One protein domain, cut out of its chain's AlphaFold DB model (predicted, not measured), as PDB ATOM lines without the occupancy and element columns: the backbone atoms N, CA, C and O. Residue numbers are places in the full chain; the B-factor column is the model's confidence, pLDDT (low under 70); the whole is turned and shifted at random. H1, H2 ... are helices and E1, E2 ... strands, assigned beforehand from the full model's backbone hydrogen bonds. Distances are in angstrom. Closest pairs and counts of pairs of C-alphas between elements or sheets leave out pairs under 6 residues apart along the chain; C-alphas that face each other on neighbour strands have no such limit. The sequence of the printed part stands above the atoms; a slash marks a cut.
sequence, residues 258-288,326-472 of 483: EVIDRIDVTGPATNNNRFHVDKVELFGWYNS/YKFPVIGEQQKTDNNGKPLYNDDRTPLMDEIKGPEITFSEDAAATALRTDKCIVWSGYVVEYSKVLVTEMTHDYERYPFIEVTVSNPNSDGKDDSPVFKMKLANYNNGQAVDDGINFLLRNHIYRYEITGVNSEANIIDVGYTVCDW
ATOM      1  N   GLU A 258     -18.405  38.758  18.768       92.12
ATOM      2  CA  GLU A 258     -18.575  37.543  17.981       92.12
ATOM      3  C   GLU A 258     -17.755  36.422  18.624       92.12
ATOM      4  O   GLU A 258     -16.543  36.552  18.800       92.12
ATOM      5  N   VAL A 259     -18.410  35.313  18.967       91.44
ATOM      6  CA  VAL A 259     -17.760  34.064  19.374       91.44
ATOM      7  C   VAL A 259     -17.925  33.059  18.246       91.44
ATOM      8  O   VAL A 259     -19.040  32.704  17.871       91.44
ATOM      9  N   ILE A 260     -16.808  32.628  17.675       89.00
ATOM     10  CA  ILE A 260     -16.775  31.810  16.466       89.00
ATOM     11  C   ILE A 260     -16.434  30.378  16.864       89.00
ATOM     12  O   ILE A 260     -15.377  30.120  17.444       89.00
ATOM     13  N   ASP A 261     -17.318  29.443  16.525       89.62
ATOM     14  CA  ASP A 261     -17.091  28.017  16.733       89.62
ATOM     15  C   ASP A 261     -16.226  27.452  15.601       89.62
ATOM     16  O   ASP A 261     -16.710  27.187  14.496       89.62
ATOM     17  N   ARG A 262     -14.935  27.267  15.892       86.44
ATOM     18  CA  ARG A 262     -13.972  26.568  15.032       86.44
ATOM     19  C   ARG A 262     -13.458  25.283  15.682       86.44
ATOM     20  O   ARG A 262     -12.373  24.817  15.337       86.44
ATOM     21  N   ILE A 263     -14.220  24.697  16.609       84.44
ATOM     22  CA  ILE A 263     -13.803  23.488  17.325       84.44
ATOM     23  C   ILE A 263     -13.690  22.334  16.330       84.44
ATOM     24  O   ILE A 263     -14.684  21.931  15.716       84.44
ATOM     25  N   ASP A 264     -12.471  21.810  16.189       76.31
ATOM     26  CA  ASP A 264     -12.122  20.669  15.337       76.31
ATOM     27  C   ASP A 264     -12.507  20.830  13.852       76.31
ATOM     28  O   ASP A 264     -12.748  19.848  13.143       76.31
ATOM     29  N   VAL A 265     -12.550  22.069  13.347       76.31
ATOM     30  CA  VAL A 265     -12.930  22.361  11.955       76.31
ATOM     31  C   VAL A 265     -11.936  23.281  11.252       76.31
ATOM     32  O   VAL A 265     -11.369  24.206  11.821       76.31
ATOM     33  N   THR A 266     -11.731  23.022   9.960       65.06
ATOM     34  CA  THR A 266     -10.864  23.813   9.063       65.06
ATOM     35  C   THR A 266     -11.648  24.449   7.902       65.06
ATOM     36  O   THR A 266     -11.057  24.999   6.976       65.06
ATOM     37  N   GLY A 267     -12.985  24.376   7.938       63.44
ATOM     38  CA  GLY A 267     -13.905  24.824   6.888       63.44
ATOM     39  C   GLY A 267     -15.364  24.826   7.375       63.44
ATOM     40  O   GLY A 267     -15.570  24.792   8.588       63.44
ATOM     41  N   PRO A 268     -16.370  24.838   6.473       65.38
ATOM     42  CA  PRO A 268     -17.783  24.920   6.853       65.38
ATOM     43  C   PRO A 268     -18.145  23.801   7.823       65.38
ATOM     44  O   PRO A 268     -18.098  22.618   7.477       65.38
ATOM     45  N   ALA A 269     -18.491  24.192   9.043       62.38
ATOM     46  CA  ALA A 269     -18.812  23.276  10.118       62.38
ATOM     47  C   ALA A 269     -20.308  22.959  10.111       62.38
ATOM     48  O   ALA A 269     -21.147  23.854  10.096       62.38
ATOM     49  N   THR A 270     -20.656  21.674  10.171       69.31
ATOM     50  CA  THR A 270     -21.979  21.253  10.652       69.31
ATOM     51  C   THR A 270     -21.844  20.824  12.107       69.31
ATOM     52  O   THR A 270     -20.831  20.223  12.459       69.31
ATOM     53  N   ASN A 271     -22.858  21.050  12.941       71.94
ATOM     54  CA  ASN A 271     -22.838  20.647  14.360       71.94
ATOM     55  C   ASN A 271     -22.941  19.124  14.582       71.94
ATOM     56  O   ASN A 271     -22.894  18.639  15.707       71.94
ATOM     57  N   ASN A 272     -23.050  18.338  13.511       71.25
ATOM     58  CA  ASN A 272     -23.199  16.891  13.600       71.25
ATOM     59  C   ASN A 272     -21.886  16.202  14.007       71.25
ATOM     60  O   ASN A 272     -20.864  16.372  13.344       71.25
ATOM     61  N   ASN A 273     -21.962  15.331  15.019       75.56
ATOM     62  CA  ASN A 273     -20.900  14.408  15.446       75.56
ATOM     63  C   ASN A 273     -19.553  15.069  15.808       75.56
ATOM     64  O   ASN A 273     -18.503  14.451  15.631       75.56
ATOM     65  N   ARG A 274     -19.570  16.302  16.326       82.44
ATOM     66  CA  ARG A 274     -18.379  16.999  16.840       82.44
ATOM     67  C   ARG A 274     -18.699  17.792  18.104       82.44
ATOM     68  O   ARG A 274     -19.865  18.108  18.351       82.44
ATOM     69  N   PHE A 275     -17.661  18.132  18.865       82.56
ATOM     70  CA  PHE A 275     -17.776  19.204  19.847       82.56
ATOM     71  C   PHE A 275     -18.118  20.501  19.120       82.56
ATOM     72  O   PHE A 275     -17.550  20.790  18.067       82.56
ATOM     73  N   HIS A 276     -19.079  21.243  19.652       87.19
ATOM     74  CA  HIS A 276     -19.525  22.508  19.084       87.19
ATOM     75  C   HIS A 276     -20.079  23.406  20.177       87.19
ATOM     76  O   HIS A 276     -20.448  22.935  21.252       87.19
ATOM     77  N   VAL A 277     -20.120  24.702  19.909       89.44
ATOM     78  CA  VAL A 277     -20.690  25.669  20.848       89.44
ATOM     79  C   VAL A 277     -22.216  25.564  20.804       89.44
ATOM     80  O   VAL A 277     -22.804  25.723  19.739       89.44
ATOM     81  N   ASP A 278     -22.836  25.316  21.959       89.81
ATOM     82  CA  ASP A 278     -24.298  25.238  22.134       89.81
ATOM     83  C   ASP A 278     -24.887  26.544  22.676       89.81
ATOM     84  O   ASP A 278     -26.051  26.867  22.431       89.81
ATOM     85  N   LYS A 279     -24.110  27.272  23.486       91.81
ATOM     86  CA  LYS A 279     -24.566  28.498  24.145       91.81
ATOM     87  C   LYS A 279     -23.391  29.393  24.507       91.81
ATOM     88  O   LYS A 279     -22.348  28.907  24.938       91.81
ATOM     89  N   VAL A 280     -23.602  30.700  24.387       94.81
ATOM     90  CA  VAL A 280     -22.639  31.737  24.767       94.81
ATOM     91  C   VAL A 280     -23.350  32.806  25.597       94.81
ATOM     92  O   VAL A 280     -24.406  33.308  25.204       94.81
ATOM     93  N   GLU A 281     -22.783  33.142  26.754       94.25
ATOM     94  CA  GLU A 281     -23.350  34.094  27.717       94.25
ATOM     95  C   GLU A 281     -22.265  35.054  28.216       94.25
ATOM     96  O   GLU A 281     -21.215  34.610  28.673       94.25
ATOM     97  N   LEU A 282     -22.505  36.364  28.153       95.00
ATOM     98  CA  LEU A 282     -21.616  37.395  28.692       95.00
ATOM     99  C   LEU A 282     -22.078  37.843  30.078       95.00
ATOM    100  O   LEU A 282     -23.236  38.212  30.275       95.00
ATOM    101  N   PHE A 283     -21.120  37.922  30.995       92.50
ATOM    102  CA  PHE A 283     -21.268  38.496  32.327       92.50
ATOM    103  C   PHE A 283     -20.371  39.721  32.448       92.50
ATOM    104  O   PHE A 283     -19.257  39.722  31.926       92.50
ATOM    105  N   GLY A 284     -20.819  40.737  33.189       91.56
ATOM    106  CA  GLY A 284     -20.037  41.954  33.401       91.56
ATOM    107  C   GLY A 284     -20.298  42.979  32.306       91.56
ATOM    108  O   GLY A 284     -19.645  42.968  31.268       91.56
ATOM    109  N   TRP A 285     -21.256  43.875  32.520       93.69
ATOM    110  CA  TRP A 285     -21.663  44.863  31.515       93.69
ATOM    111  C   TRP A 285     -22.303  46.089  32.165       93.69
ATOM    112  O   TRP A 285     -22.743  46.043  33.310       93.69
ATOM    113  N   TYR A 286     -22.338  47.210  31.451       94.88
ATOM    114  CA  TYR A 286     -23.024  48.423  31.900       94.88
ATOM    115  C   TYR A 286     -24.490  48.403  31.479       94.88
ATOM    116  O   TYR A 286     -24.796  48.057  30.346       94.88
ATOM    117  N   ASN A 287     -25.403  48.810  32.361       94.44
ATOM    118  CA  ASN A 287     -26.847  48.739  32.097       94.44
ATOM    119  C   ASN A 287     -27.389  49.766  31.093       94.44
ATOM    120  O   ASN A 287     -28.569  49.732  30.741       94.44
ATOM    121  N   SER A 288     -26.552  50.702  30.661       94.69
ATOM    122  CA  SER A 288     -26.917  51.723  29.689       94.69
ATOM    123  C   SER A 288     -25.695  52.250  28.947       94.69
ATOM    124  O   SER A 288     -24.601  52.349  29.513       94.69
ATOM    125  N   TYR A 326     -22.540  49.474  36.423       92.31
ATOM    126  CA  TYR A 326     -21.877  48.229  36.053       92.31
ATOM    127  C   TYR A 326     -22.506  47.049  36.800       92.31
ATOM    128  O   TYR A 326     -22.510  46.996  38.032       92.31
ATOM    129  N   LYS A 327     -23.026  46.085  36.044       91.00
ATOM    130  CA  LYS A 327     -23.536  44.812  36.539       91.00
ATOM    131  C   LYS A 327     -22.375  43.849  36.692       91.00
ATOM    132  O   LYS A 327     -21.860  43.320  35.713       91.00
ATOM    133  N   PHE A 328     -21.950  43.656  37.936       87.00
ATOM    134  CA  PHE A 328     -20.842  42.769  38.257       87.00
ATOM    135  C   PHE A 328     -21.152  41.319  37.878       87.00
ATOM    136  O   PHE A 328     -22.276  40.855  38.094       87.00
ATOM    137  N   PRO A 329     -20.155  40.583  37.368       86.06
ATOM    138  CA  PRO A 329     -20.338  39.205  36.970       86.06
ATOM    139  C   PRO A 329     -20.239  38.290  38.198       86.06
ATOM    140  O   PRO A 329     -19.221  37.655  38.471       86.06
ATOM    141  N   VAL A 330     -21.307  38.274  38.994       74.00
ATOM    142  CA  VAL A 330     -21.395  37.440  40.197       74.00
ATOM    143  C   VAL A 330     -21.671  36.003  39.774       74.00
ATOM    144  O   VAL A 330     -22.752  35.707  39.277       74.00
ATOM    145  N   ILE A 331     -20.702  35.115  39.985       68.69
ATOM    146  CA  ILE A 331     -20.904  33.666  39.921       68.69
ATOM    147  C   ILE A 331     -20.335  33.065  41.197       68.69
ATOM    148  O   ILE A 331     -19.180  33.322  41.547       68.69
ATOM    149  N   GLY A 332     -21.158  32.306  41.911       69.44
ATOM    150  CA  GLY A 332     -20.765  31.666  43.159       69.44
ATOM    151  C   GLY A 332     -21.905  30.887  43.795       69.44
ATOM    152  O   GLY A 332     -22.934  30.638  43.178       69.44
ATOM    153  N   GLU A 333     -21.723  30.530  45.057       72.81
ATOM    154  CA  GLU A 333     -22.711  29.804  45.846       72.81
ATOM    155  C   GLU A 333     -23.186  30.685  47.005       72.81
ATOM    156  O   GLU A 333     -22.373  31.222  47.762       72.81
ATOM    157  N   GLN A 334     -24.502  30.820  47.178       78.25
ATOM    158  CA  GLN A 334     -25.082  31.335  48.422       78.25
ATOM    159  C   GLN A 334     -25.770  30.221  49.178       78.25
ATOM    160  O   GLN A 334     -26.369  29.328  48.589       78.25
ATOM    161  N   GLN A 335     -25.783  30.315  50.504       84.88
ATOM    162  CA  GLN A 335     -26.618  29.424  51.288       84.88
ATOM    163  C   GLN A 335     -28.096  29.669  50.954       84.88
ATOM    164  O   GLN A 335     -28.616  30.773  51.135       84.88
ATOM    165  N   LYS A 336     -28.778  28.616  50.503       87.75
ATOM    166  CA  LYS A 336     -30.211  28.619  50.227       87.75
ATOM    167  C   LYS A 336     -30.982  28.978  51.489       87.75
ATOM    168  O   LYS A 336     -30.679  28.491  52.581       87.75
ATOM    169  N   THR A 337     -32.015  29.797  51.339       88.69
ATOM    170  CA  THR A 337     -32.913  30.164  52.437       88.69
ATOM    171  C   THR A 337     -34.347  29.732  52.145       88.69
ATOM    172  O   THR A 337     -34.735  29.565  50.990       88.69
ATOM    173  N   ASP A 338     -35.137  29.493  53.194       87.31
ATOM    174  CA  ASP A 338     -36.588  29.367  53.052       87.31
ATOM    175  C   ASP A 338     -37.241  30.732  52.758       87.31
ATOM    176  O   ASP A 338     -36.593  31.778  52.804       87.31
ATOM    177  N   ASN A 339     -38.553  30.747  52.502       87.38
ATOM    178  CA  ASN A 339     -39.304  31.976  52.199       87.38
ATOM    179  C   ASN A 339     -39.265  33.041  53.317       87.38
ATOM    180  O   ASN A 339     -39.715  34.165  53.101       87.38
ATOM    181  N   ASN A 340     -38.748  32.703  54.503       88.44
ATOM    182  CA  ASN A 340     -38.601  33.611  55.635       88.44
ATOM    183  C   ASN A 340     -37.133  34.039  55.844       88.44
ATOM    184  O   ASN A 340     -36.820  34.649  56.870       88.44
ATOM    185  N   GLY A 341     -36.234  33.713  54.909       84.06
ATOM    186  CA  GLY A 341     -34.809  34.036  54.980       84.06
ATOM    187  C   GLY A 341     -34.015  33.144  55.939       84.06
ATOM    188  O   GLY A 341     -32.897  33.498  56.316       84.06
ATOM    189  N   LYS A 342     -34.561  32.000  56.378       90.12
ATOM    190  CA  LYS A 342     -33.846  31.080  57.271       90.12
ATOM    191  C   LYS A 342     -32.950  30.138  56.455       90.12
ATOM    192  O   LYS A 342     -33.449  29.529  55.512       90.12
ATOM    193  N   PRO A 343     -31.675  29.938  56.833       91.00
ATOM    194  CA  PRO A 343     -30.775  29.073  56.079       91.00
ATOM    195  C   PRO A 343     -31.220  27.605  56.075       91.00
ATOM    196  O   PRO A 343     -31.618  27.065  57.116       91.00
ATOM    197  N   LEU A 344     -31.126  26.965  54.910       90.81
ATOM    198  CA  LEU A 344     -31.401  25.545  54.702       90.81
ATOM    199  C   LEU A 344     -30.111  24.714  54.764       90.81
ATOM    200  O   LEU A 344     -29.000  25.216  54.563       90.81
ATOM    201  N   TYR A 345     -30.275  23.432  55.085       93.69
ATOM    202  CA  TYR A 345     -29.194  22.466  55.274       93.69
ATOM    203  C   TYR A 345     -29.568  21.133  54.620       93.69
ATOM    204  O   TYR A 345     -30.744  20.765  54.609       93.69
ATOM    205  N   ASN A 346     -28.565  20.415  54.121       89.62
ATOM    206  CA  ASN A 346     -28.672  19.028  53.676       89.62
ATOM    207  C   ASN A 346     -28.942  18.084  54.865       89.62
ATOM    208  O   ASN A 346     -28.757  18.454  56.030       89.62
ATOM    209  N   ASP A 347     -29.321  16.834  54.583       91.81
ATOM    210  CA  ASP A 347     -29.568  15.807  55.613       91.81
ATOM    211  C   ASP A 347     -28.332  15.526  56.493       91.81
ATOM    212  O   ASP A 347     -28.456  15.174  57.670       91.81
ATOM    213  N   ASP A 348     -27.129  15.739  55.953       92.50
ATOM    214  CA  ASP A 348     -25.850  15.627  56.666       92.50
ATOM    215  C   ASP A 348     -25.478  16.884  57.484       92.50
ATOM    216  O   ASP A 348     -24.422  16.923  58.121       92.50
ATOM    217  N   ARG A 349     -26.371  17.884  57.527       86.44
ATOM    218  CA  ARG A 349     -26.223  19.194  58.187       86.44
ATOM    219  C   ARG A 349     -25.195  20.137  57.559       86.44
ATOM    220  O   ARG A 349     -24.862  21.148  58.184       86.44
ATOM    221  N   THR A 350     -24.713  19.866  56.351       91.38
ATOM    222  CA  THR A 350     -23.975  20.873  55.571       91.38
ATOM    223  C   THR A 350     -24.935  21.945  55.031       91.38
ATOM    224  O   THR A 350     -26.117  21.646  54.833       91.38
ATOM    225  N   PRO A 351     -24.501  23.209  54.847       89.19
ATOM    226  CA  PRO A 351     -25.322  24.238  54.208       89.19
ATOM    227  C   PRO A 351     -25.819  23.775  52.839       89.19
ATOM    228  O   PRO A 351     -25.028  23.321  52.016       89.19
ATOM    229  N   LEU A 352     -27.123  23.896  52.596       89.88
ATOM    230  CA  LEU A 352     -27.656  23.719  51.251       89.88
ATOM    231  C   LEU A 352     -27.337  24.995  50.471       89.88
ATOM    232  O   LEU A 352     -27.761  26.072  50.886       89.88
ATOM    233  N   MET A 353     -26.584  24.878  49.383       85.56
ATOM    234  CA  MET A 353     -26.163  26.010  48.560       85.56
ATOM    235  C   MET A 353     -27.049  26.132  47.315       85.56
ATOM    236  O   MET A 353     -27.448  25.122  46.740       85.56
ATOM    237  N   ASP A 354     -27.357  27.362  46.921       78.50
ATOM    238  CA  ASP A 354     -27.890  27.710  45.608       78.50
ATOM    239  C   ASP A 354     -26.774  28.365  44.792       78.50
ATOM    240  O   ASP A 354     -26.053  29.238  45.288       78.50
ATOM    241  N   GLU A 355     -26.672  27.973  43.527       74.75
ATOM    242  CA  GLU A 355     -25.849  28.680  42.557       74.75
ATOM    243  C   GLU A 355     -26.444  30.073  42.319       74.75
ATOM    244  O   GLU A 355     -27.635  30.230  42.033       74.75
ATOM    245  N   ILE A 356     -25.613  31.099  42.475       74.00
ATOM    246  CA  ILE A 356     -25.945  32.459  42.076       74.00
ATOM    247  C   ILE A 356     -25.301  32.694  40.732       74.00
ATOM    248  O   ILE A 356     -24.075  32.686  40.615       74.00
ATOM    249  N   LYS A 357     -26.142  33.007  39.756       77.19
ATOM    250  CA  LYS A 357     -25.717  33.544  38.477       77.19
ATOM    251  C   LYS A 357     -26.218  34.980  38.378       77.19
ATOM    252  O   LYS A 357     -27.404  35.254  38.569       77.19
ATOM    253  N   GLY A 358     -25.282  35.907  38.213       76.38
ATOM    254  CA  GLY A 358     -25.567  37.312  37.956       76.38
ATOM    255  C   GLY A 358     -26.238  37.496  36.594       76.38
ATOM    256  O   GLY A 358     -26.294  36.551  35.812       76.38
ATOM    257  N   PRO A 359     -26.736  38.704  36.298       85.12
ATOM    258  CA  PRO A 359     -27.452  38.958  35.058       85.12
ATOM    259  C   PRO A 359     -26.529  38.822  33.837       85.12
ATOM    260  O   PRO A 359     -25.420  39.368  33.802       85.12
ATOM    261  N   GLU A 360     -27.018  38.115  32.827       91.06
ATOM    262  CA  GLU A 360     -26.293  37.759  31.612       91.06
ATOM    263  C   GLU A 360     -26.836  38.442  30.354       91.06
ATOM    264  O   GLU A 360     -28.017  38.775  30.244       91.06
ATOM    265  N   ILE A 361     -25.963  38.581  29.360       94.12
ATOM    266  CA  ILE A 361     -26.352  38.806  27.969       94.12
ATOM    267  C   ILE A 361     -26.132  37.490  27.230       94.12
ATOM    268  O   ILE A 361     -24.993  37.081  27.004       94.12
ATOM    269  N   THR A 362     -27.211  36.807  26.854       94.62
ATOM    270  CA  THR A 362     -27.133  35.612  26.005       94.62
ATOM    271  C   THR A 362     -26.909  36.014  24.552       94.62
ATOM    272  O   THR A 362     -27.490  36.986  24.070       94.62
ATOM    273  N   PHE A 363     -26.087  35.251  23.842       96.19
ATOM    274  CA  PHE A 363     -25.792  35.472  22.432       96.19
ATOM    275  C   PHE A 363     -26.748  34.638  21.579       96.19
ATOM    276  O   PHE A 363     -27.281  33.620  22.023       96.19
ATOM    277  N   SER A 364     -26.937  35.040  20.329       94.75
ATOM    278  CA  SER A 364     -27.671  34.256  19.332       94.75
ATOM    279  C   SER A 364     -26.757  33.828  18.198       94.75
ATOM    280  O   SER A 364     -25.871  34.593  17.814       94.75
ATOM    281  N   GLU A 365     -27.032  32.674  17.593       93.56
ATOM    282  CA  GLU A 365     -26.457  32.345  16.288       93.56
ATOM    283  C   GLU A 365     -26.759  33.463  15.276       93.56
ATOM    284  O   GLU A 365     -27.905  33.880  15.089       93.56
ATOM    285  N   ASP A 366     -25.714  33.950  14.618       90.88
ATOM    286  CA  ASP A 366     -25.755  35.037  13.654       90.88
ATOM    287  C   ASP A 366     -25.507  34.483  12.254       90.88
ATOM    288  O   ASP A 366     -24.374  34.323  11.783       90.88
ATOM    289  N   ALA A 367     -26.608  34.175  11.572       87.19
ATOM    290  CA  ALA A 367     -26.574  33.644  10.218       87.19
ATOM    291  C   ALA A 367     -25.960  34.635   9.213       87.19
ATOM    292  O   ALA A 367     -25.349  34.197   8.238       87.19
ATOM    293  N   ALA A 368     -26.096  35.948   9.436       82.12
ATOM    294  CA  ALA A 368     -25.537  36.960   8.543       82.12
ATOM    295  C   ALA A 368     -24.010  37.007   8.676       82.12
ATOM    296  O   ALA A 368     -23.313  36.882   7.669       82.12
ATOM    297  N   ALA A 369     -23.485  37.084   9.903       82.06
ATOM    298  CA  ALA A 369     -22.042  37.038  10.149       82.06
ATOM    299  C   ALA A 369     -21.427  35.704   9.694       82.06
ATOM    300  O   ALA A 369     -20.408  35.689   9.003       82.06
ATOM    301  N   THR A 370     -22.099  34.583   9.973       85.25
ATOM    302  CA  THR A 370     -21.702  33.249   9.482       85.25
ATOM    303  C   THR A 370     -21.628  33.213   7.952       85.25
ATOM    304  O   THR A 370     -20.686  32.665   7.375       85.25
ATOM    305  N   ALA A 371     -22.601  33.823   7.268       81.50
ATOM    306  CA  ALA A 371     -22.633  33.884   5.811       81.50
ATOM    307  C   ALA A 371     -21.555  34.800   5.215       81.50
ATOM    308  O   ALA A 371     -21.154  34.559   4.075       81.50
ATOM    309  N   LEU A 372     -21.069  35.804   5.948       74.31
ATOM    310  CA  LEU A 372     -19.981  36.682   5.503       74.31
ATOM    311  C   LEU A 372     -18.613  36.004   5.596       74.31
ATOM    312  O   LEU A 372     -17.777  36.201   4.718       74.31
ATOM    313  N   ARG A 373     -18.403  35.135   6.590       75.94
ATOM    314  CA  ARG A 373     -17.141  34.398   6.727       75.94
ATOM    315  C   ARG A 373     -16.892  33.475   5.542       75.94
ATOM    316  O   ARG A 373     -17.801  32.809   5.042       75.94
ATOM    317  N   THR A 374     -15.641  33.348   5.119       74.44
ATOM    318  CA  THR A 374     -15.290  32.399   4.049       74.44
ATOM    319  C   THR A 374     -15.358  30.949   4.503       74.44
ATOM    320  O   THR A 374     -15.779  30.084   3.737       74.44
ATOM    321  N   ASP A 375     -14.959  30.679   5.744       74.94
ATOM    322  CA  ASP A 375     -14.983  29.332   6.308       74.94
ATOM    323  C   ASP A 375     -16.384  28.884   6.739       74.94
ATOM    324  O   ASP A 375     -16.548  27.712   7.050       74.94
ATOM    325  N   LYS A 376     -17.380  29.784   6.748       82.88
ATOM    326  CA  LYS A 376     -18.762  29.528   7.194       82.88
ATOM    327  C   LYS A 376     -18.850  28.883   8.585       82.88
ATOM    328  O   LYS A 376     -19.809  28.162   8.857       82.88
ATOM    329  N   CYS A 377     -17.854  29.097   9.447       85.44
ATOM    330  CA  CYS A 377     -17.941  28.685  10.846       85.44
ATOM    331  C   CYS A 377     -19.069  29.458  11.535       85.44
ATOM    332  O   CYS A 377     -19.271  30.640  11.245       85.44
ATOM    333  N   ILE A 378     -19.807  28.781  12.417       89.38
ATOM    334  CA  ILE A 378     -20.962  29.371  13.098       89.38
ATOM    335  C   ILE A 378     -20.479  30.509  13.992       89.38
ATOM    336  O   ILE A 378     -19.554  30.342  14.791       89.38
ATOM    337  N   VAL A 379     -21.124  31.662  13.845       89.75
ATOM    338  CA  VAL A 379     -20.874  32.856  14.648       89.75
ATOM    339  C   VAL A 379     -22.006  33.029  15.645       89.75
ATOM    340  O   VAL A 379     -23.174  33.039  15.265       89.75
ATOM    341  N   TRP A 380     -21.655  33.210  16.910       94.56
ATOM    342  CA  TRP A 380     -22.558  33.641  17.968       94.56
ATOM    343  C   TRP A 380     -22.322  35.121  18.229       94.56
ATOM    344  O   TRP A 380     -21.201  35.513  18.551       94.56
ATOM    345  N   SER A 381     -23.367  35.935  18.115       94.94
ATOM    346  CA  SER A 381     -23.276  37.385  18.273       94.94
ATOM    347  C   SER A 381     -23.999  37.863  19.526       94.94
ATOM    348  O   SER A 381     -25.142  37.481  19.787       94.94
ATOM    349  N   GLY A 382     -23.328  38.738  20.270       95.50
ATOM    350  CA  GLY A 382     -23.867  39.487  21.398       95.50
ATOM    351  C   GLY A 382     -23.629  40.979  21.201       95.50
ATOM    352  O   GLY A 382     -22.608  41.392  20.651       95.50
ATOM    353  N   TYR A 383     -24.575  41.796  21.650       96.00
ATOM    354  CA  TYR A 383     -24.539  43.248  21.493       96.00
ATOM    355  C   TYR A 383     -24.420  43.909  22.856       96.00
ATOM    356  O   TYR A 383     -25.225  43.644  23.747       96.00
ATOM    357  N   VAL A 384     -23.429  44.777  23.029       95.94
ATOM    358  CA  VAL A 384     -23.128  45.367  24.337       95.94
ATOM    359  C   VAL A 384     -22.736  46.826  24.207       95.94
ATOM    360  O   VAL A 384     -22.056  47.227  23.259       95.94
ATOM    361  N   VAL A 385     -23.200  47.641  25.147       96.12
ATOM    362  CA  VAL A 385     -22.796  49.043  25.261       96.12
ATOM    363  C   VAL A 385     -21.309  49.144  25.605       96.12
ATOM    364  O   VAL A 385     -20.650  48.156  25.925       96.12
ATOM    365  N   GLU A 386     -20.762  50.351  25.515       92.19
ATOM    366  CA  GLU A 386     -19.350  50.571  25.813       92.19
ATOM    367  C   GLU A 386     -18.968  50.124  27.229       92.19
ATOM    368  O   GLU A 386     -19.757  50.181  28.175       92.19
ATOM    369  N   TYR A 387     -17.716  49.707  27.375       91.88
ATOM    370  CA  TYR A 387     -17.142  49.251  28.634       91.88
ATOM    371  C   TYR A 387     -15.807  49.942  28.883       91.88
ATOM    372  O   TYR A 387     -15.060  50.229  27.949       91.88
ATOM    373  N   SER A 388     -15.488  50.179  30.155       88.81
ATOM    374  CA  SER A 388     -14.219  50.754  30.585       88.81
ATOM    375  C   SER A 388     -13.752  50.113  31.883       88.81
ATOM    376  O   SER A 388     -14.360  50.304  32.936       88.81
ATOM    377  N   LYS A 389     -12.627  49.401  31.827       86.81
ATOM    378  CA  LYS A 389     -12.026  48.724  32.980       86.81
ATOM    379  C   LYS A 389     -11.666  49.684  34.106       86.81
ATOM    380  O   LYS A 389     -11.855  49.361  35.274       86.81
ATOM    381  N   VAL A 390     -11.188  50.881  33.760       86.06
ATOM    382  CA  VAL A 390     -10.772  51.895  34.744       86.06
ATOM    383  C   VAL A 390     -11.950  52.500  35.510       86.06
ATOM    384  O   VAL A 390     -11.753  53.032  36.599       86.06
ATOM    385  N   LEU A 391     -13.164  52.421  34.953       86.50
ATOM    386  CA  LEU A 391     -14.388  52.912  35.589       86.50
ATOM    387  C   LEU A 391     -15.113  51.829  36.395       86.50
ATOM    388  O   LEU A 391     -16.044  52.147  37.136       86.50
ATOM    389  N   VAL A 392     -14.683  50.567  36.303       85.38
ATOM    390  CA  VAL A 392     -15.165  49.513  37.198       85.38
ATOM    391  C   VAL A 392     -14.606  49.789  38.590       85.38
ATOM    392  O   VAL A 392     -13.401  49.685  38.822       85.38
ATOM    393  N   THR A 393     -15.471  50.142  39.536       70.75
ATOM    394  CA  THR A 393     -15.085  50.414  40.927       70.75
ATOM    395  C   THR A 393     -14.580  49.151  41.635       70.75
ATOM    396  O   THR A 393     -14.749  48.028  41.153       70.75
ATOM    397  N   GLU A 394     -13.879  49.324  42.757       65.56
ATOM    398  CA  GLU A 394     -13.407  48.191  43.557       65.56
ATOM    399  C   GLU A 394     -14.590  47.426  44.157       65.56
ATOM    400  O   GLU A 394     -15.481  48.011  44.773       65.56
ATOM    401  N   MET A 395     -14.587  46.102  43.987       61.78
ATOM    402  CA  MET A 395     -15.498  45.212  44.697       61.78
ATOM    403  C   MET A 395     -14.898  44.824  46.044       61.78
ATOM    404  O   MET A 395     -13.714  44.518  46.144       61.78
ATOM    405  N   THR A 396     -15.737  44.755  47.074       56.81
ATOM    406  CA  THR A 396     -15.362  44.279  48.415       56.81
ATOM    407  C   THR A 396     -15.497  42.757  48.581       56.81
ATOM    408  O   THR A 396     -15.572  42.284  49.712       56.81
ATOM    409  N   HIS A 397     -15.602  41.995  47.488       60.12
ATOM    410  CA  HIS A 397     -15.870  40.551  47.494       60.12
ATOM    411  C   HIS A 397     -14.908  39.806  46.559       60.12
ATOM    412  O   HIS A 397     -14.437  40.389  45.587       60.12
ATOM    413  N   ASP A 398     -14.694  38.511  46.812       60.31
ATOM    414  CA  ASP A 398     -13.769  37.624  46.077       60.31
ATOM    415  C   ASP A 398     -14.261  37.198  44.671       60.31
ATOM    416  O   ASP A 398     -13.762  36.229  44.098       60.31
ATOM    417  N   TYR A 399     -15.263  37.878  44.107       67.12
ATOM    418  CA  TYR A 399     -15.822  37.536  42.795       67.12
ATOM    419  C   TYR A 399     -14.967  38.068  41.642       67.12
ATOM    420  O   TYR A 399     -14.165  38.992  41.799       67.12
ATOM    421  N   GLU A 400     -15.183  37.503  40.452       75.44
ATOM    422  CA  GLU A 400     -14.616  38.049  39.224       75.44
ATOM    423  C   GLU A 400     -15.095  39.495  39.040       75.44
ATOM    424  O   GLU A 400     -16.282  39.803  39.157       75.44
ATOM    425  N   ARG A 401     -14.153  40.403  38.785       80.44
ATOM    426  CA  ARG A 401     -14.446  41.838  38.680       80.44
ATOM    427  C   ARG A 401     -14.759  42.250  37.246       80.44
ATOM    428  O   ARG A 401     -15.583  43.140  37.019       80.44
ATOM    429  N   TYR A 402     -14.085  41.631  36.282       87.81
ATOM    430  CA  TYR A 402     -14.109  42.036  34.881       87.81
ATOM    431  C   TYR A 402     -14.976  41.112  34.026       87.81
ATOM    432  O   TYR A 402     -15.244  39.981  34.437       87.81
ATOM    433  N   PRO A 403     -15.418  41.580  32.848       90.69
ATOM    434  CA  PRO A 403     -16.295  40.799  32.000       90.69
ATOM    435  C   PRO A 403     -15.676  39.467  31.574       90.69
ATOM    436  O   PRO A 403     -14.473  39.365  31.310       90.69
ATOM    437  N   PHE A 404     -16.518  38.450  31.458       89.94
ATOM    438  CA  PHE A 404     -16.149  37.156  30.895       89.94
ATOM    439  C   PHE A 404     -17.336  36.530  30.180       89.94
ATOM    440  O   PHE A 404     -18.489  36.895  30.403       89.94
ATOM    441  N   ILE A 405     -17.027  35.561  29.336       91.50
ATOM    442  CA  ILE A 405     -17.983  34.786  28.570       91.50
ATOM    443  C   ILE A 405     -17.997  33.359  29.112       91.50
ATOM    444  O   ILE A 405     -16.940  32.762  29.318       91.50
ATOM    445  N   GLU A 406     -19.181  32.807  29.335       91.44
ATOM    446  CA  GLU A 406     -19.369  31.370  29.501       91.44
ATOM    447  C   GLU A 406     -19.765  30.745  28.171       91.44
ATOM    448  O   GLU A 406     -20.663  31.229  27.479       91.44
ATOM    449  N   VAL A 407     -19.082  29.660  27.825       90.69
ATOM    450  CA  VAL A 407     -19.322  28.884  26.613       90.69
ATOM    451  C   VAL A 407     -19.759  27.495  27.038       90.69
ATOM    452  O   VAL A 407     -18.986  26.751  27.637       90.69
ATOM    453  N   THR A 408     -21.005  27.144  26.739       90.62
ATOM    454  CA  THR A 408     -21.489  25.769  26.863       90.62
ATOM    455  C   THR A 408     -21.173  25.032  25.570       90.62
ATOM    456  O   THR A 408     -21.549  25.490  24.489       90.62
ATOM    457  N   VAL A 409     -20.479  23.902  25.676       87.50
ATOM    458  CA  VAL A 409     -20.058  23.096  24.527       87.50
ATOM    459  C   VAL A 409     -20.819  21.776  24.528       87.50
ATOM    460  O   VAL A 409     -20.890  21.091  25.546       87.50
ATOM    461  N   SER A 410     -21.357  21.396  23.376       84.81
ATOM    462  CA  SER A 410     -21.960  20.088  23.159       84.81
ATOM    463  C   SER A 410     -20.901  18.995  23.134       84.81
ATOM    464  O   SER A 410     -19.876  19.146  22.468       84.81
ATOM    465  N   ASN A 411     -21.157  17.859  23.787       78.44
ATOM    466  CA  ASN A 411     -20.311  16.672  23.677       78.44
ATOM    467  C   ASN A 411     -21.015  15.603  22.821       78.44
ATOM    468  O   ASN A 411     -21.965  14.982  23.298       78.44
ATOM    469  N   PRO A 412     -20.540  15.317  21.593       74.19
ATOM    470  CA  PRO A 412     -21.182  14.343  20.705       74.19
ATOM    471  C   PRO A 412     -21.069  12.899  21.216       74.19
ATOM    472  O   PRO A 412     -21.753  12.016  20.705       74.19
ATOM    473  N   ASN A 413     -20.184  12.650  22.187       71.12
ATOM    474  CA  ASN A 413     -19.927  11.331  22.753       71.12
ATOM    475  C   ASN A 413     -20.707  11.076  24.048       71.12
ATOM    476  O   ASN A 413     -20.567   9.997  24.624       71.12
ATOM    477  N   SER A 414     -21.497  12.042  24.528       67.00
ATOM    478  CA  SER A 414     -22.337  11.813  25.696       67.00
ATOM    479  C   SER A 414     -23.613  11.083  25.268       67.00
ATOM    480  O   SER A 414     -24.319  11.502  24.351       67.00
ATOM    481  N   ASP A 415     -23.959   9.984  25.944       58.38
ATOM    482  CA  ASP A 415     -25.227   9.254  25.742       58.38
ATOM    483  C   ASP A 415     -26.440  10.052  26.295       58.38
ATOM    484  O   ASP A 415     -27.364   9.491  26.895       58.38
ATOM    485  N   GLY A 416     -26.410  11.388  26.180       54.78
ATOM    486  CA  GLY A 416     -27.338  12.325  26.817       54.78
ATOM    487  C   GLY A 416     -27.201  12.397  28.342       54.78
ATOM    488  O   GLY A 416     -28.164  12.765  29.013       54.78
ATOM    489  N   LYS A 417     -26.055  11.971  28.896       47.12
ATOM    490  CA  LYS A 417     -25.823  11.832  30.349       47.12
ATOM    491  C   LYS A 417     -24.595  12.556  30.906       47.12
ATOM    492  O   LYS A 417     -24.494  12.618  32.126       47.12
ATOM    493  N   ASP A 418     -23.708  13.079  30.061       53.44
ATOM    494  CA  ASP A 418     -22.665  14.006  30.511       53.44
ATOM    495  C   ASP A 418     -23.165  15.430  30.277       53.44
ATOM    496  O   ASP A 418     -23.587  15.758  29.163       53.44
ATOM    497  N   ASP A 419     -23.138  16.234  31.341       63.81
ATOM    498  CA  ASP A 419     -23.487  17.651  31.329       63.81
ATOM    499  C   ASP A 419     -22.657  18.364  30.256       63.81
ATOM    500  O   ASP A 419     -21.435  18.199  30.214       63.81
ATOM    501  N   SER A 420     -23.301  19.129  29.369       74.00
ATOM    502  CA  SER A 420     -22.597  19.965  28.392       74.00
ATOM    503  C   SER A 420     -21.576  20.837  29.134       74.00
ATOM    504  O   SER A 420     -21.995  21.690  29.926       74.00
ATOM    505  N   PRO A 421     -20.256  20.628  28.955       80.81
ATOM    506  CA  PRO A 421     -19.262  21.341  29.738       80.81
ATOM    507  C   PRO A 421     -19.377  22.850  29.521       80.81
ATOM    508  O   PRO A 421     -19.540  23.328  28.393       80.81
ATOM    509  N   VAL A 422     -19.283  23.596  30.622       84.62
ATOM    510  CA  VAL A 422     -19.293  25.058  30.621       84.62
ATOM    511  C   VAL A 422     -17.886  25.550  30.900       84.62
ATOM    512  O   VAL A 422     -17.299  25.249  31.938       84.62
ATOM    513  N   PHE A 423     -17.359  26.334  29.971       84.62
ATOM    514  CA  PHE A 423     -16.032  26.915  30.066       84.62
ATOM    515  C   PHE A 423     -16.129  28.416  30.265       84.62
ATOM    516  O   PHE A 423     -16.945  29.090  29.640       84.62
ATOM    517  N   LYS A 424     -15.235  28.948  31.096       85.38
ATOM    518  CA  LYS A 424     -15.133  30.377  31.369       85.38
ATOM    519  C   LYS A 424     -13.992  30.986  30.561       85.38
ATOM    520  O   LYS A 424     -12.832  30.619  30.743       85.38
ATOM    521  N   MET A 425     -14.311  31.953  29.713       86.31
ATOM    522  CA  MET A 425     -13.365  32.695  28.886       86.31
ATOM    523  C   MET A 425     -13.321  34.152  29.342       86.31
ATOM    524  O   MET A 425     -14.328  34.853  29.292       86.31
ATOM    525  N   LYS A 426     -12.157  34.642  29.780       84.69
ATOM    526  CA  LYS A 426     -12.002  36.065  30.109       84.69
ATOM    527  C   LYS A 426     -12.212  36.907  28.860       84.69
ATOM    528  O   LYS A 426     -11.663  36.603  27.806       84.69
ATOM    529  N   LEU A 427     -12.940  38.010  28.983       85.56
ATOM    530  CA  LEU A 427     -12.965  38.990  27.911       85.56
ATOM    531  C   LEU A 427     -11.637  39.746  27.965       85.56
ATOM    532  O   LEU A 427     -11.460  40.597  28.827       85.56
ATOM    533  N   ALA A 428     -10.665  39.370  27.133       80.12
ATOM    534  CA  ALA A 428      -9.300  39.904  27.139       80.12
ATOM    535  C   ALA A 428      -8.648  39.778  25.752       80.12
ATOM    536  O   ALA A 428      -9.220  39.177  24.846       80.12
ATOM    537  N   ASN A 429      -7.436  40.316  25.600       74.69
ATOM    538  CA  ASN A 429      -6.579  39.992  24.462       74.69
ATOM    539  C   ASN A 429      -5.976  38.594  24.662       74.69
ATOM    540  O   ASN A 429      -5.580  38.262  25.781       74.69
ATOM    541  N   TYR A 430      -5.843  37.810  23.590       68.88
ATOM    542  CA  TYR A 430      -5.271  36.461  23.639       68.88
ATOM    543  C   TYR A 430      -4.000  36.344  22.797       68.88
ATOM    544  O   TYR A 430      -3.925  36.873  21.690       68.88
ATOM    545  N   ASN A 431      -3.008  35.621  23.315       69.75
ATOM    546  CA  ASN A 431      -1.795  35.241  22.599       69.75
ATOM    547  C   ASN A 431      -1.544  33.742  22.807       69.75
ATOM    548  O   ASN A 431      -1.362  33.300  23.941       69.75
ATOM    549  N   ASN A 432      -1.556  32.961  21.722       68.19
ATOM    550  CA  ASN A 432      -1.426  31.497  21.747       68.19
ATOM    551  C   ASN A 432      -2.373  30.818  22.761       68.19
ATOM    552  O   ASN A 432      -1.928  30.028  23.591       68.19
ATOM    553  N   GLY A 433      -3.662  31.175  22.745       65.75
ATOM    554  CA  GLY A 433      -4.670  30.584  23.636       65.75
ATOM    555  C   GLY A 433      -4.675  31.125  25.069       65.75
ATOM    556  O   GLY A 433      -5.585  30.814  25.833       65.75
ATOM    557  N   GLN A 434      -3.712  31.970  25.452       71.38
ATOM    558  CA  GLN A 434      -3.628  32.530  26.802       71.38
ATOM    559  C   GLN A 434      -4.061  33.993  26.834       71.38
ATOM    560  O   GLN A 434      -3.627  34.795  26.006       71.38
ATOM    561  N   ALA A 435      -4.881  34.349  27.825       74.00
ATOM    562  CA  ALA A 435      -5.224  35.739  28.094       74.00
ATOM    563  C   ALA A 435      -3.959  36.518  28.491       74.00
ATOM    564  O   ALA A 435      -3.232  36.116  29.401       74.00
ATOM    565  N   VAL A 436      -3.699  37.625  27.796       72.62
ATOM    566  CA  VAL A 436      -2.529  38.491  28.017       72.62
ATOM    567  C   VAL A 436      -2.696  39.330  29.285       72.62
ATOM    568  O   VAL A 436      -1.729  39.559  30.005       72.62
ATOM    569  N   ASP A 437      -3.933  39.734  29.573       74.38
ATOM    570  CA  ASP A 437      -4.310  40.584  30.700       74.38
ATOM    571  C   ASP A 437      -5.421  39.921  31.532       74.38
ATOM    572  O   ASP A 437      -6.101  38.991  31.093       74.38
ATOM    573  N   ASP A 438      -5.653  40.423  32.743       79.38
ATOM    574  CA  ASP A 438      -6.732  39.977  33.635       79.38
ATOM    575  C   ASP A 438      -8.144  40.384  33.166       79.38
ATOM    576  O   ASP A 438      -9.124  39.944  33.758       79.38
ATOM    577  N   GLY A 439      -8.241  41.169  32.090       80.00
ATOM    578  CA  GLY A 439      -9.476  41.576  31.424       80.00
ATOM    579  C   GLY A 439      -9.210  42.680  30.398       80.00
ATOM    580  O   GLY A 439      -8.207  43.393  30.498       80.00
ATOM    581  N   ILE A 440     -10.110  42.830  29.430       82.75
ATOM    582  CA  ILE A 440     -10.054  43.828  28.364       82.75
ATOM    583  C   ILE A 440     -10.116  45.233  28.962       82.75
ATOM    584  O   ILE A 440     -10.792  45.464  29.961       82.75
ATOM    585  N   ASN A 441      -9.405  46.192  28.372       80.19
ATOM    586  CA  ASN A 441      -9.385  47.557  28.902       80.19
ATOM    587  C   ASN A 441     -10.677  48.324  28.597       80.19
ATOM    588  O   ASN A 441     -11.114  49.135  29.416       80.19
ATOM    589  N   PHE A 442     -11.281  48.074  27.438       83.19
ATOM    590  CA  PHE A 442     -12.492  48.749  26.992       83.19
ATOM    591  C   PHE A 442     -13.232  47.944  25.921       83.19
ATOM    592  O   PHE A 442     -12.624  47.151  25.204       83.19
ATOM    593  N   LEU A 443     -14.531  48.213  25.795       84.44
ATOM    594  CA  LEU A 443     -15.323  47.911  24.604       84.44
ATOM    595  C   LEU A 443     -15.791  49.241  24.022       84.44
ATOM    596  O   LEU A 443     -16.359  50.059  24.748       84.44
ATOM    597  N   LEU A 444     -15.517  49.464  22.744       85.12
ATOM    598  CA  LEU A 444     -15.796  50.708  22.039       85.12
ATOM    599  C   LEU A 444     -16.988  50.518  21.118       85.12
ATOM    600  O   LEU A 444     -17.143  49.477  20.475       85.12
ATOM    601  N   ARG A 445     -17.829  51.547  21.032       86.12
ATOM    602  CA  ARG A 445     -18.955  51.553  20.103       86.12
ATOM    603  C   ARG A 445     -18.467  51.420  18.662       86.12
ATOM    604  O   ARG A 445     -17.347  51.819  18.353       86.12
ATOM    605  N   ASN A 446     -19.312  50.908  17.776       83.88
ATOM    606  CA  ASN A 446     -18.994  50.723  16.360       83.88
ATOM    607  C   ASN A 446     -17.746  49.844  16.103       83.88
ATOM    608  O   ASN A 446     -17.079  50.011  15.088       83.88
ATOM    609  N   HIS A 447     -17.463  48.888  16.996       81.62
ATOM    610  CA  HIS A 447     -16.428  47.861  16.823       81.62
ATOM    611  C   HIS A 447     -16.999  46.451  17.000       81.62
ATOM    612  O   HIS A 447     -17.984  46.254  17.722       81.62
ATOM    613  N   ILE A 448     -16.331  45.478  16.375       82.94
ATOM    614  CA  ILE A 448     -16.573  44.046  16.554       82.94
ATOM    615  C   ILE A 448     -15.363  43.402  17.238       82.94
ATOM    616  O   ILE A 448     -14.237  43.455  16.740       82.94
ATOM    617  N   TYR A 449     -15.616  42.749  18.369       82.19
ATOM    618  CA  TYR A 449     -14.643  41.977  19.137       82.19
ATOM    619  C   TYR A 449     -14.832  40.491  18.839       82.19
ATOM    620  O   TYR A 449     -15.854  39.912  19.203       82.19
ATOM    621  N   ARG A 450     -13.859  39.872  18.169       85.56
ATOM    622  CA  ARG A 450     -13.931  38.482  17.708       85.56
ATOM    623  C   ARG A 450     -13.097  37.566  18.583       85.56
ATOM    624  O   ARG A 450     -11.900  37.789  18.756       85.56
ATOM    625  N   TYR A 451     -13.734  36.506  19.058       82.44
ATOM    626  CA  TYR A 451     -13.118  35.413  19.793       82.44
ATOM    627  C   TYR A 451     -13.313  34.120  19.006       82.44
ATOM    628  O   TYR A 451     -14.441  33.683  18.792       82.44
ATOM    629  N   GLU A 452     -12.221  33.507  18.559       85.38
ATOM    630  CA  GLU A 452     -12.264  32.235  17.834       85.38
ATOM    631  C   GLU A 452     -11.951  31.084  18.780       85.38
ATOM    632  O   GLU A 452     -10.860  31.029  19.345       85.38
ATOM    633  N   ILE A 453     -12.887  30.151  18.930       84.38
ATOM    634  CA  ILE A 453     -12.702  28.950  19.738       84.38
ATOM    635  C   ILE A 453     -12.255  27.815  18.822       84.38
ATOM    636  O   ILE A 453     -13.013  27.371  17.965       84.38
ATOM    637  N   THR A 454     -11.020  27.353  18.995       81.19
ATOM    638  CA  THR A 454     -10.353  26.426  18.059       81.19
ATOM    639  C   THR A 454     -10.214  25.001  18.589       81.19
ATOM    640  O   THR A 454     -10.037  24.068  17.809       81.19
ATOM    641  N   GLY A 455     -10.339  24.811  19.900       75.56
ATOM    642  CA  GLY A 455     -10.187  23.509  20.536       75.56
ATOM    643  C   GLY A 455     -10.752  23.497  21.947       75.56
ATOM    644  O   GLY A 455     -10.876  24.542  22.590       75.56
ATOM    645  N   VAL A 456     -11.103  22.302  22.418       73.44
ATOM    646  CA  VAL A 456     -11.639  22.069  23.762       73.44
ATOM    647  C   VAL A 456     -10.930  20.873  24.388       73.44
ATOM    648  O   VAL A 456     -10.828  19.807  23.786       73.44
ATOM    649  N   ASN A 457     -10.484  21.033  25.631       67.31
ATOM    650  CA  ASN A 457     -10.035  19.941  26.482       67.31
ATOM    651  C   ASN A 457     -10.904  19.910  27.744       67.31
ATOM    652  O   ASN A 457     -10.659  20.641  28.705       67.31
ATOM    653  N   SER A 458     -11.932  19.059  27.726       60.03
ATOM    654  CA  SER A 458     -12.900  18.930  28.819       60.03
ATOM    655  C   SER A 458     -12.293  18.356  30.102       60.03
ATOM    656  O   SER A 458     -12.722  18.734  31.186       60.03
ATOM    657  N   GLU A 459     -11.270  17.496  30.014       53.75
ATOM    658  CA  GLU A 459     -10.583  16.942  31.194       53.75
ATOM    659  C   GLU A 459      -9.740  18.000  31.922       53.75
ATOM    660  O   GLU A 459      -9.596  17.953  33.143       53.75
ATOM    661  N   ALA A 460      -9.197  18.966  31.177       48.16
ATOM    662  CA  ALA A 460      -8.402  20.065  31.716       48.16
ATOM    663  C   ALA A 460      -9.214  21.351  31.967       48.16
ATOM    664  O   ALA A 460      -8.669  22.300  32.529       48.16
ATOM    665  N   ASN A 461     -10.490  21.388  31.565       55.41
ATOM    666  CA  ASN A 461     -11.334  22.586  31.535       55.41
ATOM    667  C   ASN A 461     -10.699  23.759  30.750       55.41
ATOM    668  O   ASN A 461     -10.683  24.899  31.213       55.41
ATOM    669  N   ILE A 462     -10.118  23.471  29.577       56.59
ATOM    670  CA  ILE A 462      -9.406  24.454  28.738       56.59
ATOM    671  C   ILE A 462     -10.118  24.614  27.393       56.59
ATOM    672  O   ILE A 462     -10.508  23.625  26.773       56.59
ATOM    673  N   ILE A 463     -10.219  25.860  26.929       63.56
ATOM    674  CA  ILE A 463     -10.539  26.211  25.544       63.56
ATOM    675  C   ILE A 463      -9.334  26.922  24.923       63.56
ATOM    676  O   ILE A 463      -8.764  27.819  25.548       63.56
ATOM    677  N   ASP A 464      -8.992  26.565  23.685       67.19
ATOM    678  CA  ASP A 464      -8.001  27.286  22.885       67.19
ATOM    679  C   ASP A 464      -8.661  28.444  22.122       67.19
ATOM    680  O   ASP A 464      -9.514  28.228  21.255       67.19
ATOM    681  N   VAL A 465      -8.253  29.677  22.448       61.38
ATOM    682  CA  VAL A 465      -8.901  30.917  21.986       61.38
ATOM    683  C   VAL A 465      -7.946  31.817  21.193       61.38
ATOM    684  O   VAL A 465      -6.847  32.143  21.651       61.38
ATOM    685  N   GLY A 466      -8.396  32.277  20.025       56.38
ATOM    686  CA  GLY A 466      -7.834  33.410  19.282       56.38
ATOM    687  C   GLY A 466      -8.656  34.687  19.486       56.38
ATOM    688  O   GLY A 466      -9.843  34.615  19.797       56.38
ATOM    689  N   TYR A 467      -8.042  35.862  19.307       57.31
ATOM    690  CA  TYR A 467      -8.701  37.161  19.497       57.31
ATOM    691  C   TYR A 467      -8.324  38.176  18.417       57.31
ATOM    692  O   TYR A 467      -7.159  38.271  18.029       57.31
ATOM    693  N   THR A 468      -9.289  38.973  17.958       62.50
ATOM    694  CA  THR A 468      -9.073  40.106  17.041       62.50
ATOM    695  C   THR A 468     -10.137  41.185  17.264       62.50
ATOM    696  O   THR A 468     -11.290  40.872  17.546       62.50
ATOM    697  N   VAL A 469      -9.763  42.460  17.125       51.56
ATOM    698  CA  VAL A 469     -10.704  43.595  17.113       51.56
ATOM    699  C   VAL A 469     -10.720  44.185  15.719       51.56
ATOM    700  O   VAL A 469      -9.654  44.471  15.177       51.56
ATOM    701  N   CYS A 470     -11.913  44.393  15.176       61.72
ATOM    702  CA  CYS A 470     -12.103  45.099  13.920       61.72
ATOM    703  C   CYS A 470     -13.050  46.280  14.127       61.72
ATOM    704  O   CYS A 470     -13.988  46.202  14.928       61.72
ATOM    705  N   ASP A 471     -12.848  47.345  13.356       54.53
ATOM    706  CA  ASP A 471     -13.906  48.328  13.137       54.53
ATOM    707  C   ASP A 471     -15.127  47.585  12.593       54.53
ATOM    708  O   ASP A 471     -14.988  46.623  11.825       54.53
ATOM    709  N   TRP A 472     -16.328  48.000  12.999       61.03
ATOM    710  CA  TRP A 472     -17.540  47.315  12.546       61.03
ATOM    711  C   TRP A 472     -17.708  47.401  11.032       61.03
ATOM    712  O   TRP A 472     -18.335  46.528  10.452       61.03
TER     713      TRP A 472
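AT A GLANCE: This is residues 258 to 288 and 326 to 472 of the 483 residues of an uncharacterized protein of Muribaculum gordoncarteri (UniProt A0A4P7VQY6). Amid little regular structure, two twisted sheets, E6-E1-E9-E10, mixed, and E5-E2-E7-E8, antiparallel, form a sandwich, two sheets face to face, strands crossed at 44 degrees. Hairpin E3 and E4 makes an arm at one end, H1 lies at the other. The 178 printed residues, 70 in named elements, run E1 to E5, H1, E6 to E10: mostly strand, compact, radius of gyration of the C-alphas 18.2 A, spans 56 by 46 by 27 A.

IN THESE COORDINATES: E6 is 379 to 384, E1 258 to 261 from C-alpha (-18.575, 37.543, 17.981), E9 447 to 457, 30.2 A, E10 462 to 471, 28.9 A, ending at (-13.906, 48.328, 13.137). E5 is 360 to 362, E2 276 to 283, E7 404 to 410, E8 422 to 426, E3 331 to 335, E4 353 to 357, H1 367 to 372.

HOW THE PARTS SIT: E1 and E9 are parallel, N 260 to O 451 2.8 A. E2 and E7 are antiparallel, N 281 to O 406 2.9 A. H1, each O i to N i+4 pair within hydrogen-bond range, only grazes E6's sheet, closest C-alphas Thr 370 and Val 379, 5.2 A.

THE WHOLE: Residues 289 to 325 are cut out, leaving 8.8 A between C-alphas. Long links include E8 to E9. Residues 457 to 472, among others, are under pLDDT 70.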